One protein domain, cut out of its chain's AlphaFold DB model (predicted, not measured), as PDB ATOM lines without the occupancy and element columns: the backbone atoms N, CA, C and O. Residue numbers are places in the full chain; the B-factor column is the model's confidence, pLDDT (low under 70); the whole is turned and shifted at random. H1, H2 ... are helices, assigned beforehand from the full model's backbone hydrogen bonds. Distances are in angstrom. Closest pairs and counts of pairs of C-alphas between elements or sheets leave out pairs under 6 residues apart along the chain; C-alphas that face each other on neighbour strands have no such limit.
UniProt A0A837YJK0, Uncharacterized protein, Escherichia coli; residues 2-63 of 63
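AT A GLANCE: This is residues 2 to 63 of the 63 residues of an uncharacterized protein of Escherichia coli (UniProt A0A837YJK0). A long straight helix, H2, sticks out as a free arm from a small body, in which the shorter helix H1 has a loop, residues 17 to 33, folding back alongside it. The two helices have no packing between them. The printed part has 62 residues with two named helices, H1 then H2, and no named strand; the class is all helix. It is extended, with a radius of gyration of the C-alphas of 18.2 A, and spans 51 by 32 by 20 A.

IN THESE COORDINATES: H2, residues 40 to 61, measures 31.7 A from C-alpha 40 at (69.740, 29.924, -109.745) to C-alpha 61 at (61.846, 25.925, -140.171). H1, residues 2 to 16, measures 21.5 A and begins at C-alpha 2 at (80.972, 15.621, -104.771).

HOW THE PARTS SIT: H2 and H1 are apart. Residues 34 to 63, of which 40 to 61 belong to H2, stand free. In H1 and H2 every O i to N i+4 pair is within hydrogen-bond range.

THE WHOLE: The C-alphas farthest apart, those of Gln 25 and Arg 63, are 52.4 A apart. The link from H1 to H2, 23 residues, is long. The printed part has no cut. Residues 2, 39 and 63 have pLDDT under 70.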
ATOM      1  N   ALA A   2      80.295  14.335-104.512       59.50
ATOM      2  CA  ALA A   2      80.972  15.621-104.771       59.50
ATOM      3  C   ALA A   2      82.335  15.476-105.482       59.50
ATOM      4  O   ALA A   2      82.691  16.314-106.299       59.50
ATOM      5  N   ASP A   3      83.068  14.399-105.195       75.38
ATOM      6  CA  ASP A   3      84.407  14.157-105.745       75.38
ATOM      7  C   ASP A   3      84.400  13.915-107.267       75.38
ATOM      8  O   ASP A   3      85.266  14.398-107.984       75.38
ATOM      9  N   GLU A   4      83.356  13.261-107.782       82.81
ATOM     10  CA  GLU A   4      83.238  12.934-109.208       82.81
ATOM     11  C   GLU A   4      82.847  14.149-110.058       82.81
ATOM     12  O   GLU A   4      83.447  14.398-111.101       82.81
ATOM     13  N   GLU A   5      81.913  14.979-109.579       84.38
ATOM     14  CA  GLU A   5      81.596  16.259-110.227       84.38
ATOM     15  C   GLU A   5      82.804  17.211-110.208       84.38
ATOM     16  O   GLU A   5      83.038  17.948-111.165       84.38
ATOM     17  N   CYS A   6      83.600  17.186-109.134       88.31
ATOM     18  CA  CYS A   6      84.833  17.964-109.057       88.31
ATOM     19  C   CYS A   6      85.894  17.444-110.033       88.31
ATOM     20  O   CYS A   6      86.523  18.262-110.700       88.31
ATOM     21  N   ALA A   7      86.065  16.126-110.166       88.88
ATOM     22  CA  ALA A   7      86.993  15.529-111.126       88.88
ATOM     23  C   ALA A   7      86.652  15.934-112.569       88.88
ATOM     24  O   ALA A   7      87.517  16.429-113.290       88.88
ATOM     25  N   GLN A   8      85.373  15.856-112.952       90.81
ATOM     26  CA  GLN A   8      84.912  16.288-114.276       90.81
ATOM     27  C   GLN A   8      85.204  17.772-114.552       90.81
ATOM     28  O   GLN A   8      85.584  18.139-115.665       90.81
ATOM     29  N   LEU A   9      85.046  18.639-113.544       90.06
ATOM     30  CA  LEU A   9      85.368  20.063-113.671       90.06
ATOM     31  C   LEU A   9      86.874  20.305-113.826       90.06
ATOM     32  O   LEU A   9      87.266  21.170-114.609       90.06
ATOM     33  N   VAL A  10      87.709  19.552-113.107       88.25
ATOM     34  CA  VAL A  10      89.173  19.631-113.226       88.25
ATOM     35  C   VAL A  10      89.624  19.197-114.619       88.25
ATOM     36  O   VAL A  10      90.424  19.903-115.235       88.25
ATOM     37  N   ASP A  11      89.072  18.108-115.148       88.94
ATOM     38  CA  ASP A  11      89.389  17.625-116.495       88.94
ATOM     39  C   ASP A  11      88.998  18.655-117.564       88.94
ATOM     40  O   ASP A  11      89.795  18.984-118.450       88.94
ATOM     41  N   LEU A  12      87.796  19.232-117.459       89.94
ATOM     42  CA  LEU A  12      87.336  20.281-118.374       89.94
ATOM     43  C   LEU A  12      88.229  21.529-118.307       89.94
ATOM     44  O   LEU A  12      88.550  22.135-119.336       89.94
ATOM     45  N   LEU A  13      88.652  21.915-117.101       88.56
ATOM     46  CA  LEU A  13      89.573  23.028-116.909       88.56
ATOM     47  C   LEU A  13      90.907  22.745-117.611       88.56
ATOM     48  O   LEU A  13      91.379  23.569-118.384       88.56
ATOM     49  N   GLN A  14      91.489  21.559-117.428       84.75
ATOM     50  CA  GLN A  14      92.754  21.189-118.071       84.75
ATOM     51  C   GLN A  14      92.673  21.180-119.606       84.75
ATOM     52  O   GLN A  14      93.629  21.578-120.280       84.75
ATOM     53  N   GLN A  15      91.531  20.777-120.171       85.50
ATOM     54  CA  GLN A  15      91.305  20.805-121.621       85.50
ATOM     55  C   GLN A  15      91.243  22.233-122.175       85.50
ATOM     56  O   GLN A  15      91.747  22.503-123.264       85.50
ATOM     57  N   THR A  16      90.632  23.157-121.436       86.81
ATOM     58  CA  THR A  16      90.356  24.520-121.921       86.81
ATOM     59  C   THR A  16      91.471  25.517-121.605       86.81
ATOM     60  O   THR A  16      91.625  26.523-122.297       86.81
ATOM     61  N   TRP A  17      92.291  25.233-120.594       85.69
ATOM     62  CA  TRP A  17      93.231  26.182-119.993       85.69
ATOM     63  C   TRP A  17      94.683  26.017-120.489       85.69
ATOM     64  O   TRP A  17      95.629  26.451-119.830       85.69
ATOM     65  N   GLN A  18      94.880  25.418-121.671       74.19
ATOM     66  CA  GLN A  18      96.202  25.147-122.264       74.19
ATOM     67  C   GLN A  18      97.075  26.404-122.428       74.19
ATOM     68  O   GLN A  18      98.293  26.335-122.295       74.19
ATOM     69  N   VAL A  19      96.463  27.566-122.682       75.81
ATOM     70  CA  VAL A  19      97.184  28.839-122.885       75.81
ATOM     71  C   VAL A  19      97.795  29.380-121.589       75.81
ATOM     72  O   VAL A  19      98.827  30.039-121.625       75.81
ATOM     73  N   ILE A  20      97.171  29.109-120.444       74.38
ATOM     74  CA  ILE A  20      97.596  29.657-119.149       74.38
ATOM     75  C   ILE A  20      98.386  28.610-118.342       74.38
ATOM     76  O   ILE A  20      99.289  28.977-117.600       74.38
ATOM     77  N   SER A  21      98.096  27.313-118.509       75.88
ATOM     78  CA  SER A  21      98.876  26.203-117.937       75.88
ATOM     79  C   SER A  21      99.627  25.461-119.045       75.88
ATOM     80  O   SER A  21      99.402  24.274-119.296       75.88
ATOM     81  N   ALA A  22     100.509  26.178-119.745       72.19
ATOM     82  CA  ALA A  22     101.331  25.593-120.797       72.19
ATOM     83  C   ALA A  22     102.227  24.496-120.198       72.19
ATOM     84  O   ALA A  22     103.107  24.763-119.381       72.19
ATOM     85  N   GLY A  23     101.975  23.240-120.567       70.25
ATOM     86  CA  GLY A  23     102.753  22.102-120.073       70.25
ATOM     87  C   GLY A  23     102.488  21.708-118.613       70.25
ATOM     88  O   GLY A  23     103.337  21.055-118.014       70.25
ATOM     89  N   GLY A  24     101.335  22.069-118.032       73.25
ATOM     90  CA  GLY A  24     100.912  21.546-116.723       73.25
ATOM     91  C   GLY A  24     101.526  22.246-115.505       73.25
ATOM     92  O   GLY A  24     101.647  21.643-114.443       73.25
ATOM     93  N   GLN A  25     101.911  23.516-115.641       79.19
ATOM     94  CA  GLN A  25     102.506  24.307-114.556       79.19
ATOM     95  C   GLN A  25     101.513  24.683-113.441       79.19
ATOM     96  O   GLN A  25     101.932  25.008-112.332       79.19
ATOM     97  N   CYS A  26     100.206  24.629-113.707       81.38
ATOM     98  CA  CYS A  26      99.161  24.903-112.722       81.38
ATOM     99  C   CYS A  26      98.443  23.616-112.291       81.38
ATOM    100  O   CYS A  26      98.083  22.788-113.130       81.38
ATOM    101  N   ARG A  27      98.161  23.492-110.987       83.62
ATOM    102  CA  ARG A  27      97.372  22.401-110.396       83.62
ATOM    103  C   ARG A  27      96.160  22.968-109.659       83.62
ATOM    104  O   ARG A  27      96.258  24.012-109.023       83.62
ATOM    105  N   VAL A  28      95.027  22.275-109.736       85.56
ATOM    106  CA  VAL A  28      93.829  22.630-108.965       85.56
ATOM    107  C   VAL A  28      94.036  22.233-107.504       85.56
ATOM    108  O   VAL A  28      94.316  21.072-107.213       85.56
ATOM    109  N   GLU A  29      93.900  23.199-106.598       88.81
ATOM    110  CA  GLU A  29      94.059  22.977-105.153       88.81
ATOM    111  C   GLU A  29      92.750  22.577-104.465       88.81
ATOM    112  O   GLU A  29      92.767  21.868-103.462       88.81
ATOM    113  N   GLY A  30      91.607  22.989-105.012       86.88
ATOM    114  CA  GLY A  30      90.301  22.642-104.470       86.88
ATOM    115  C   GLY A  30      89.155  23.069-105.376       86.88
ATOM    116  O   GLY A  30      89.279  24.005-106.168       86.88
ATOM    117  N   CYS A  31      88.026  22.382-105.230       89.25
ATOM    118  CA  CYS A  31      86.790  22.670-105.943       89.25
ATOM    119  C   CYS A  31      85.713  23.087-104.938       89.25
ATOM    120  O   CYS A  31      85.414  22.357-103.994       89.25
ATOM    121  N   PHE A  32      85.112  24.257-105.149       88.50
ATOM    122  CA  PHE A  32      84.111  24.817-104.245       88.50
ATOM    123  C   PHE A  32      82.803  25.054-104.990       88.50
ATOM    124  O   PHE A  32      82.764  25.734-106.016       88.50
ATOM    125  N   ARG A  33      81.704  24.519-104.453       85.62
ATOM    126  CA  ARG A  33      80.363  24.789-104.972       85.62
ATOM    127  C   ARG A  33      79.826  26.069-104.344       85.62
ATOM    128  O   ARG A  33      79.535  26.111-103.152       85.62
ATOM    129  N   VAL A  34      79.646  27.098-105.164       85.94
ATOM    130  CA  VAL A  34      79.005  28.345-104.737       85.94
ATOM    131  C   VAL A  34      77.491  28.189-104.850       85.94
ATOM    132  O   VAL A  34      76.952  28.075-105.949       85.94
ATOM    133  N   ALA A  35      76.793  28.193-103.716       83.69
ATOM    134  CA  ALA A  35      75.337  28.255-103.679       83.69
ATOM    135  C   ALA A  35      74.889  29.713-103.514       83.69
ATOM    136  O   ALA A  35      75.250  30.371-102.540       83.69
ATOM    137  N   ARG A  36      74.085  30.219-104.454       81.31
ATOM    138  CA  ARG A  36      73.403  31.513-104.325       81.31
ATOM    139  C   ARG A  36      71.889  31.277-104.310       81.31
ATOM    140  O   ARG A  36      71.314  31.034-105.374       81.31
ATOM    141  N   PRO A  37      71.240  31.336-103.137       71.12
ATOM    142  CA  PRO A  37      69.789  31.213-103.043       71.12
ATOM    143  C   PRO A  37      69.102  32.327-103.849       71.12
ATOM    144  O   PRO A  37      69.502  33.486-103.763       71.12
ATOM    145  N   GLY A  38      68.093  31.981-104.653       71.69
ATOM    146  CA  GLY A  38      67.232  32.934-105.372       71.69
ATOM    147  C   GLY A  38      67.672  33.360-106.781       71.69
ATOM    148  O   GLY A  38      66.827  33.787-107.562       71.69
ATOM    149  N   SER A  39      68.946  33.211-107.168       66.12
ATOM    150  CA  SER A  39      69.391  33.553-108.538       66.12
ATOM    151  C   SER A  39      69.448  32.356-109.487       66.12
ATOM    152  O   SER A  39      69.366  32.518-110.703       66.12
ATOM    153  N   SER A  40      69.645  31.150-108.946       75.94
ATOM    154  CA  SER A  40      69.740  29.924-109.745       75.94
ATOM    155  C   SER A  40      68.443  29.658-110.505       75.94
ATOM    156  O   SER A  40      68.482  29.348-111.691       75.94
ATOM    157  N   GLU A  41      67.295  29.856-109.857       83.69
ATOM    158  CA  GLU A  41      65.974  29.644-110.454       83.69
ATOM    159  C   GLU A  41      65.697  30.603-111.613       83.69
ATOM    160  O   GLU A  41      65.202  30.181-112.652       83.69
ATOM    161  N   GLN A  42      66.090  31.873-111.483       85.56
ATOM    162  CA  GLN A  42      65.947  32.871-112.549       85.56
ATOM    163  C   GLN A  42      66.775  32.494-113.782       85.56
ATOM    164  O   GLN A  42      66.291  32.576-114.911       85.56
ATOM    165  N   TYR A  43      68.009  32.030-113.571       87.44
ATOM    166  CA  TYR A  43      68.863  31.552-114.656       87.44
ATOM    167  C   TYR A  43      68.285  30.298-115.325       87.44
ATOM    168  O   TYR A  43      68.265  30.204-116.553       87.44
ATOM    169  N   VAL A  44      67.774  29.351-114.534       89.81
ATOM    170  CA  VAL A  44      67.128  28.135-115.050       89.81
ATOM    171  C   VAL A  44      65.878  28.484-115.857       89.81
ATOM    172  O   VAL A  44      65.711  27.964-116.961       89.81
ATOM    173  N   ALA A  45      65.036  29.393-115.361       91.94
ATOM    174  CA  ALA A  45      63.845  29.856-116.066       91.94
ATOM    175  C   ALA A  45      64.209  30.507-117.407       91.94
ATOM    176  O   ALA A  45      63.649  30.138-118.441       91.94
ATOM    177  N   LEU A  46      65.201  31.403-117.415       93.50
ATOM    178  CA  LEU A  46      65.681  32.050-118.636       93.50
ATOM    179  C   LEU A  46      66.231  31.032-119.644       93.50
ATOM    180  O   LEU A  46      65.828  31.035-120.807       93.50
ATOM    181  N   LYS A  47      67.122  30.135-119.204       93.38
ATOM    182  CA  LYS A  47      67.690  29.078-120.053       93.38
ATOM    183  C   LYS A  47      66.588  28.212-120.669       93.38
ATOM    184  O   LYS A  47      66.626  27.940-121.867       93.38
ATOM    185  N   THR A  48      65.599  27.824-119.867       95.06
ATOM    186  CA  THR A  48      64.467  27.000-120.311       95.06
ATOM    187  C   THR A  48      63.613  27.733-121.344       95.06
ATOM    188  O   THR A  48      63.259  27.151-122.370       95.06
ATOM    189  N   ALA A  49      63.325  29.019-121.124       95.38
ATOM    190  CA  ALA A  49      62.571  29.838-122.072       95.38
ATOM    191  C   ALA A  49      63.285  29.933-123.432       95.38
ATOM    192  O   ALA A  49      62.660  29.716-124.470       95.38
ATOM    193  N   VAL A  50      64.604  30.166-123.428       95.25
ATOM    194  CA  VAL A  50      65.419  30.206-124.654       95.25
ATOM    195  C   VAL A  50      65.419  28.852-125.369       95.25
ATOM    196  O   VAL A  50      65.224  28.801-126.580       95.25
ATOM    197  N   GLN A  51      65.596  27.744-124.646       94.00
ATOM    198  CA  GLN A  51      65.585  26.401-125.241       94.00
ATOM    199  C   GLN A  51      64.228  26.045-125.865       94.00
ATOM    200  O   GLN A  51      64.181  25.481-126.962       94.00
ATOM    201  N   SER A  52      63.127  26.406-125.200       94.81
ATOM    202  CA  SER A  52      61.770  26.229-125.727       94.81
ATOM    203  C   SER A  52      61.566  27.034-127.011       94.81
ATOM    204  O   SER A  52      61.133  26.487-128.027       94.81
ATOM    205  N   PHE A  53      61.976  28.305-127.007       93.25
ATOM    206  CA  PHE A  53      61.897  29.165-128.184       93.25
ATOM    207  C   PHE A  53      62.705  28.608-129.362       93.25
ATOM    208  O   PHE A  53      62.176  28.470-130.461       93.25
ATOM    209  N   MET A  54      63.957  28.200-129.132       92.62
ATOM    210  CA  MET A  54      64.791  27.583-130.172       92.62
ATOM    211  C   MET A  54      64.146  26.317-130.748       92.62
ATOM    212  O   MET A  54      64.158  26.114-131.960       92.62
ATOM    213  N   SER A  55      63.523  25.494-129.901       89.19
ATOM    214  CA  SER A  55      62.808  24.290-130.343       89.19
ATOM    215  C   SER A  55      61.605  24.631-131.232       89.19
ATOM    216  O   SER A  55      61.391  23.983-132.256       89.19
ATOM    217  N   GLN A  56      60.843  25.674-130.886       88.56
ATOM    218  CA  GLN A  56      59.724  26.164-131.700       88.56
ATOM    219  C   GLN A  56      60.187  26.725-133.047       88.56
ATOM    220  O   GLN A  56      59.570  26.447-134.078       88.56
ATOM    221  N   VAL A  57      61.285  27.483-133.054       88.81
ATOM    222  CA  VAL A  57      61.891  28.019-134.279       88.81
ATOM    223  C   VAL A  57      62.309  26.878-135.205       88.81
ATOM    224  O   VAL A  57      61.898  26.858-136.361       88.81
ATOM    225  N   ILE A  58      63.038  25.882-134.694       89.38
ATOM    226  CA  ILE A  58      63.445  24.702-135.472       89.38
ATOM    227  C   ILE A  58      62.218  23.971-136.034       89.38
ATOM    228  O   ILE A  58      62.177  23.659-137.222       89.38
ATOM    229  N   ALA A  59      61.183  23.756-135.218       86.88
ATOM    230  CA  ALA A  59      59.948  23.116-135.666       86.88
ATOM    231  C   ALA A  59      59.181  23.934-136.723       86.88
ATOM    232  O   ALA A  59      58.372  23.370-137.457       86.88
ATOM    233  N   THR A  60      59.390  25.248-136.786       82.50
ATOM    234  CA  THR A  60      58.793  26.122-137.807       82.50
ATOM    235  C   THR A  60      59.611  26.110-139.098       82.50
ATOM    236  O   THR A  60      59.027  26.160-140.169       82.50
ATOM    237  N   ILE A  61      60.941  25.997-139.010       86.00
ATOM    238  CA  ILE A  61      61.846  25.925-140.171       86.00
ATOM    239  C   ILE A  61      61.771  24.564-140.881       86.00
ATOM    240  O   ILE A  61      61.930  24.501-142.093       86.00
ATOM    241  N   ILE A  62      61.561  23.470-140.139       82.69
ATOM    242  CA  ILE A  62      61.487  22.100-140.691       82.69
ATOM    243  C   ILE A  62      60.098  21.787-141.300       82.69
ATOM    244  O   ILE A  62      59.905  20.720-141.880       82.69
ATOM    245  N   ARG A  63      59.126  22.698-141.178       57.19
ATOM    246  CA  ARG A  63      57.813  22.597-141.835       57.19
ATOM    247  C   ARG A  63      57.870  23.094-143.273       57.19
ATOM    248  O   ARG A  63      57.189  22.457-144.104       57.19
TER     249      ARG A  63